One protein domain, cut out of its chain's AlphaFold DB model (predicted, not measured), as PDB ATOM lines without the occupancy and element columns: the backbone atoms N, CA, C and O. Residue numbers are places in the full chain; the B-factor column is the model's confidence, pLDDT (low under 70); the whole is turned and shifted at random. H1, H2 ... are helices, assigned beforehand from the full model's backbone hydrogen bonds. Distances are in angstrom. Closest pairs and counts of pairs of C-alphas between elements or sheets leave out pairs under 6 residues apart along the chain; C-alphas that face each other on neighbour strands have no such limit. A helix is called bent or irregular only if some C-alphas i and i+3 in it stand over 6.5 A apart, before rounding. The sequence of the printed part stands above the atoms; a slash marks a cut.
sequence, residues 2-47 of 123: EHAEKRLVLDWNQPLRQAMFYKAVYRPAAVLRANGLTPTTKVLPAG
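This is residues 2 to 47 of the 123 residues of an uncharacterized protein of Mycobacterium sp. 1465703.0 (UniProt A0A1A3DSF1). Look first for one long, kinked helix, H2, that runs through much of a rod-shaped domain, with a single short helical piece, H1, packed on it near the kink. A loop that swings wide joins the two, residues 11 to 17 sticking out at one end of the rod, while residues 36 to 41 stick out at the other end and the tail after them folds back beside H2. The printed part has 46 residues with two named helices, H1 then H2 along the chain, and no named strand; the class is all helix. The whole is loose, with a radius of gyration of the C-alphas of 12.4 A, and spans 39 by 18 by 13 A.

Find C-alpha 18 at (-32.963, -2.598, 16.091); from there H2, residues 18 to 36, runs 24.9 A to C-alpha 36 at (-52.933, -14.404, 7.156). H2 has a kink of 31 degrees near residue 25, and it is irregular, but only just: C-alphas 24 and 27 are 6.8 A apart. Then go back to C-alpha 4 at (-46.632, -1.573, 7.759), where H1, residues 4 to 7, begins.

H2 touches H1 with residues 24 to 29 alone; the closest C-alphas of the two helices, those of Ala 4 and Val 25, are 6.1 A apart. Their centres are 10.6 A apart. The link from H1 to H2 is short, with 10 residues. Along the backbone of H2, 12 of 15 O i to N i+4 pairs are within hydrogen-bond range; H1 is too short for such a pair.

The two C-alphas farthest apart, those of Gln 14 and Thr 40, are 38.9 A apart. The printed part has no cut. The mean pLDDT of the printed part is 77.9; look for the low confidence, under 70, at residues 2 to 9.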
ATOM      1  N   GLU A   2     -53.581  -0.757   5.808       44.47
ATOM      2  CA  GLU A   2     -52.336  -0.191   5.293       44.47
ATOM      3  C   GLU A   2     -51.141  -1.041   5.742       44.47
ATOM      4  O   GLU A   2     -50.921  -1.232   6.939       44.47
ATOM      5  N   HIS A   3     -50.414  -1.614   4.781       50.12
ATOM      6  CA  HIS A   3     -49.239  -2.442   5.035       50.12
ATOM      7  C   HIS A   3     -48.203  -1.638   5.833       50.12
ATOM      8  O   HIS A   3     -47.905  -0.497   5.485       50.12
ATOM      9  N   ALA A   4     -47.644  -2.218   6.904       48.78
ATOM     10  CA  ALA A   4     -46.632  -1.573   7.759       48.78
ATOM     11  C   ALA A   4     -45.425  -1.028   6.963       48.78
ATOM     12  O   ALA A   4     -44.772  -0.079   7.388       48.78
ATOM     13  N   GLU A   5     -45.209  -1.597   5.779       49.56
ATOM     14  CA  GLU A   5     -44.317  -1.177   4.696       49.56
ATOM     15  C   GLU A   5     -44.422   0.322   4.358       49.56
ATOM     16  O   GLU A   5     -43.409   0.965   4.111       49.56
ATOM     17  N   LYS A   6     -45.624   0.915   4.408       56.03
ATOM     18  CA  LYS A   6     -45.843   2.337   4.079       56.03
ATOM     19  C   LYS A   6     -45.410   3.310   5.180       56.03
ATOM     20  O   LYS A   6     -45.271   4.499   4.917       56.03
ATOM     21  N   ARG A   7     -45.204   2.838   6.416       56.84
ATOM     22  CA  ARG A   7     -44.933   3.700   7.586       56.84
ATOM     23  C   ARG A   7     -43.451   3.991   7.819       56.84
ATOM     24  O   ARG A   7     -43.142   4.890   8.594       56.84
ATOM     25  N   LEU A   8     -42.551   3.224   7.208       63.09
ATOM     26  CA  LEU A   8     -41.105   3.365   7.363       63.09
ATOM     27  C   LEU A   8     -40.433   3.085   6.023       63.09
ATOM     28  O   LEU A   8     -40.364   1.937   5.594       63.09
ATOM     29  N   VAL A   9     -39.903   4.134   5.394       67.81
ATOM     30  CA  VAL A   9     -38.913   3.980   4.325       67.81
ATOM     31  C   VAL A   9     -37.665   3.382   4.978       67.81
ATOM     32  O   VAL A   9     -36.948   4.066   5.706       67.81
ATOM     33  N   LEU A  10     -37.470   2.073   4.813       74.31
ATOM     34  CA  LEU A  10     -36.276   1.379   5.288       74.31
ATOM     35  C   LEU A  10     -35.142   1.654   4.302       74.31
ATOM     36  O   LEU A  10     -35.132   1.112   3.201       74.31
ATOM     37  N   ASP A  11     -34.195   2.499   4.704       81.19
ATOM     38  CA  ASP A  11     -32.930   2.645   3.991       81.19
ATOM     39  C   ASP A  11     -32.001   1.487   4.375       81.19
ATOM     40  O   ASP A  11     -31.489   1.420   5.494       81.19
ATOM     41  N   TRP A  12     -31.817   0.551   3.446       81.94
ATOM     42  CA  TRP A  12     -30.968  -0.628   3.632       81.94
ATOM     43  C   TRP A  12     -29.470  -0.314   3.587       81.94
ATOM     44  O   TRP A  12     -28.669  -1.166   3.967       81.94
ATOM     45  N   ASN A  13     -29.088   0.895   3.169       89.50
ATOM     46  CA  ASN A  13     -27.695   1.344   3.160       89.50
ATOM     47  C   ASN A  13     -27.271   1.980   4.491       89.50
ATOM     48  O   ASN A  13     -26.105   2.339   4.654       89.50
ATOM     49  N   GLN A  14     -28.195   2.133   5.444       84.62
ATOM     50  CA  GLN A  14     -27.933   2.745   6.743       84.62
ATOM     51  C   GLN A  14     -28.144   1.744   7.888       84.62
ATOM     52  O   GLN A  14     -29.028   0.886   7.822       84.62
ATOM     53  N   PRO A  15     -27.376   1.851   8.989       84.50
ATOM     54  CA  PRO A  15     -27.597   1.024  10.166       84.50
ATOM     55  C   PRO A  15     -29.003   1.235  10.739       84.50
ATOM     56  O   PRO A  15     -29.370   2.322  11.194       84.50
ATOM     57  N   LEU A  16     -29.798   0.167  10.773       83.50
ATOM     58  CA  LEU A  16     -31.129   0.200  11.365       83.50
ATOM     59  C   LEU A  16     -31.038   0.152  12.892       83.50
ATOM     60  O   LEU A  16     -30.422  -0.737  13.484       83.50
ATOM     61  N   ARG A  17     -31.751   1.058  13.567       85.62
ATOM     62  CA  ARG A  17     -31.962   0.945  15.015       85.62
ATOM     63  C   ARG A  17     -32.875  -0.246  15.303       85.62
ATOM     64  O   ARG A  17     -34.091  -0.165  15.112       85.62
ATOM     65  N   GLN A  18     -32.289  -1.321  15.830       86.50
ATOM     66  CA  GLN A  18     -32.963  -2.598  16.091       86.50
ATOM     67  C   GLN A  18     -34.293  -2.437  16.837       86.50
ATOM     68  O   GLN A  18     -35.295  -3.022  16.432       86.50
ATOM     69  N   ALA A  19     -34.342  -1.600  17.879       86.44
ATOM     70  CA  ALA A  19     -35.546  -1.429  18.690       86.44
ATOM     71  C   ALA A  19     -36.724  -0.825  17.900       86.44
ATOM     72  O   ALA A  19     -37.875  -1.224  18.103       86.44
ATOM     73  N   MET A  20     -36.440   0.118  16.994       83.75
ATOM     74  CA  MET A  20     -37.453   0.764  16.151       83.75
ATOM     75  C   MET A  20     -37.918  -0.185  15.055       83.75
ATOM     76  O   MET A  20     -39.121  -0.407  14.912       83.75
ATOM     77  N   PHE A  21     -36.972  -0.825  14.363       84.69
ATOM     78  CA  PHE A  21     -37.269  -1.853  13.369       84.69
ATOM     79  C   PHE A  21     -38.139  -2.975  13.957       84.69
ATOM     80  O   PHE A  21     -39.172  -3.343  13.392       84.69
ATOM     81  N   TYR A  22     -37.780  -3.464  15.147       86.19
ATOM     82  CA  TYR A  22     -38.505  -4.527  15.831       86.19
ATOM     83  C   TYR A  22     -39.956  -4.138  16.150       86.19
ATOM     84  O   TYR A  22     -40.885  -4.902  15.873       86.19
ATOM     85  N   LYS A  23     -40.168  -2.950  16.735       83.06
ATOM     86  CA  LYS A  23     -41.503  -2.503  17.165       83.06
ATOM     87  C   LYS A  23     -42.405  -2.109  15.999       83.06
ATOM     88  O   LYS A  23     -43.605  -2.374  16.076       83.06
ATOM     89  N   ALA A  24     -41.847  -1.457  14.982       82.75
ATOM     90  CA  ALA A  24     -42.622  -0.823  13.923       82.75
ATOM     91  C   ALA A  24     -42.816  -1.705  12.683       82.75
ATOM     92  O   ALA A  24     -43.859  -1.602  12.044       82.75
ATOM     93  N   VAL A  25     -41.862  -2.591  12.373       82.94
ATOM     94  CA  VAL A  25     -41.898  -3.420  11.157       82.94
ATOM     95  C   VAL A  25     -42.021  -4.898  11.507       82.94
ATOM     96  O   VAL A  25     -43.039  -5.518  11.205       82.94
ATOM     97  N   TYR A  26     -41.025  -5.460  12.197       83.88
ATOM     98  CA  TYR A  26     -40.921  -6.910  12.391       83.88
ATOM     99  C   TYR A  26     -42.120  -7.503  13.144       83.88
ATOM    100  O   TYR A  26     -42.740  -8.461  12.683       83.88
ATOM    101  N   ARG A  27     -42.481  -6.923  14.296       84.12
ATOM    102  CA  ARG A  27     -43.573  -7.445  15.129       84.12
ATOM    103  C   ARG A  27     -44.945  -7.353  14.449       84.12
ATOM    104  O   ARG A  27     -45.621  -8.379  14.408       84.12
ATOM    105  N   PRO A  28     -45.365  -6.203  13.888       83.06
ATOM    106  CA  PRO A  28     -46.611  -6.134  13.128       83.06
ATOM    107  C   PRO A  28     -46.632  -7.087  11.928       83.06
ATOM    108  O   PRO A  28     -47.619  -7.794  11.741       83.06
ATOM    109  N   ALA A  29     -45.542  -7.155  11.155       83.31
ATOM    110  CA  ALA A  29     -45.466  -8.010   9.972       83.31
ATOM    111  C   ALA A  29     -45.612  -9.499  10.320       83.31
ATOM    112  O   ALA A  29     -46.350 -10.217   9.650       83.31
ATOM    113  N   ALA A  30     -44.971  -9.962  11.394       84.00
ATOM    114  CA  ALA A  30     -45.093 -11.347  11.834       84.00
ATOM    115  C   ALA A  30     -46.511 -11.702  12.310       84.00
ATOM    116  O   ALA A  30     -47.014 -12.769  11.961       84.00
ATOM    117  N   VAL A  31     -47.177 -10.810  13.056       84.81
ATOM    118  CA  VAL A  31     -48.573 -11.016  13.486       84.81
ATOM    119  C   VAL A  31     -49.514 -11.049  12.281       84.81
ATOM    120  O   VAL A  31     -50.390 -11.910  12.215       84.81
ATOM    121  N   LEU A  32     -49.325 -10.147  11.315       84.06
ATOM    122  CA  LEU A  32     -50.115 -10.129  10.082       84.06
ATOM    123  C   LEU A  32     -49.896 -11.400   9.259       84.06
ATOM    124  O   LEU A  32     -50.872 -12.005   8.830       84.06
ATOM    125  N   ARG A  33     -48.644 -11.839   9.089       83.25
ATOM    126  CA  ARG A  33     -48.322 -13.073   8.361       83.25
ATOM    127  C   ARG A  33     -48.960 -14.290   9.025       83.25
ATOM    128  O   ARG A  33     -49.626 -15.054   8.341       83.25
ATOM    129  N   ALA A  34     -48.792 -14.454  10.337       82.88
ATOM    130  CA  ALA A  34     -49.361 -15.587  11.064       82.88
ATOM    131  C   ALA A  34     -50.893 -15.623  10.964       82.88
ATOM    132  O   ALA A  34     -51.459 -16.663  10.650       82.88
ATOM    133  N   ASN A  35     -51.556 -14.478  11.151       85.12
ATOM    134  CA  ASN A  35     -53.010 -14.385  11.016       85.12
ATOM    135  C   ASN A  35     -53.493 -14.499   9.559       85.12
ATOM    136  O   ASN A  35     -54.643 -14.847   9.330       85.12
ATOM    137  N   GLY A  36     -52.636 -14.213   8.576       84.44
ATOM    138  CA  GLY A  36     -52.933 -14.404   7.156       84.44
ATOM    139  C   GLY A  36     -52.934 -15.874   6.729       84.44
ATOM    140  O   GLY A  36     -53.636 -16.224   5.787       84.44
ATOM    141  N   LEU A  37     -52.197 -16.741   7.435       84.12
ATOM    142  CA  LEU A  37     -52.207 -18.191   7.200       84.12
ATOM    143  C   LEU A  37     -53.504 -18.858   7.682       84.12
ATOM    144  O   LEU A  37     -53.823 -19.961   7.249       84.12
ATOM    145  N   THR A  38     -54.262 -18.190   8.554       80.75
ATOM    146  CA  THR A  38     -55.530 -18.673   9.111       80.75
ATOM    147  C   THR A  38     -56.634 -17.629   8.899       80.75
ATOM    148  O   THR A  38     -57.050 -16.954   9.841       80.75
ATOM    149  N   PRO A  39     -57.149 -17.473   7.664       73.25
ATOM    150  CA  PRO A  39     -58.045 -16.366   7.303       73.25
ATOM    151  C   PRO A  39     -59.333 -16.305   8.133       73.25
ATOM    152  O   PRO A  39     -59.901 -15.234   8.336       73.25
ATOM    153  N   THR A  40     -59.791 -17.455   8.625       79.88
ATOM    154  CA  THR A  40     -61.026 -17.617   9.398       79.88
ATOM    155  C   THR A  40     -60.826 -17.454  10.904       79.88
ATOM    156  O   THR A  40     -61.803 -17.343  11.642       79.88
ATOM    157  N   THR A  41     -59.589 -17.440  11.407       80.62
ATOM    158  CA  THR A  41     -59.312 -17.371  12.849       80.62
ATOM    159  C   THR A  41     -58.013 -16.624  13.104       80.62
ATOM    160  O   THR A  41     -56.943 -17.038  12.670       80.62
ATOM    161  N   LYS A  42     -58.076 -15.523  13.860       78.06
ATOM    162  CA  LYS A  42     -56.862 -14.825  14.296       78.06
ATOM    163  C   LYS A  42     -56.160 -15.657  15.368       78.06
ATOM    164  O   LYS A  42     -56.663 -15.767  16.480       78.06
ATOM    165  N   VAL A  43     -55.001 -16.211  15.030       82.25
ATOM    166  CA  VAL A  43     -54.203 -17.067  15.921       82.25
ATOM    167  C   VAL A  43     -53.345 -16.239  16.879       82.25
ATOM    168  O   VAL A  43     -53.118 -16.655  18.012       82.25
ATOM    169  N   LEU A  44     -52.881 -15.053  16.464       83.69
ATOM    170  CA  LEU A  44     -52.001 -14.201  17.269       83.69
ATOM    171  C   LEU A  44     -52.624 -12.825  17.572       83.69
ATOM    172  O   LEU A  44     -53.086 -12.134  16.655       83.69
ATOM    173  N   PRO A  45     -52.579 -12.360  18.838       83.62
ATOM    174  CA  PRO A  45     -53.086 -11.045  19.215       83.62
ATOM    175  C   PRO A  45     -52.173  -9.914  18.716       83.62
ATOM    176  O   PRO A  45     -50.952 -10.046  18.666       83.62
ATOM    177  N   ALA A  46     -52.754  -8.743  18.430       76.62
ATOM    178  CA  ALA A  46     -52.008  -7.567  17.955       76.62
ATOM    179  C   ALA A  46     -50.926  -7.077  18.943       76.62
ATOM    180  O   ALA A  46     -49.919  -6.494  18.540       76.62
ATOM    181  N   GLY A  47     -51.119  -7.332  20.241       77.81
ATOM    182  CA  GLY A  47     -50.184  -6.976  21.311       77.81
ATOM    183  C   GLY A  47     -49.079  -8.003  21.582       77.81
ATOM    184  O   GLY A  47     -48.278  -7.777  22.494       77.81
TER     185      GLY A  47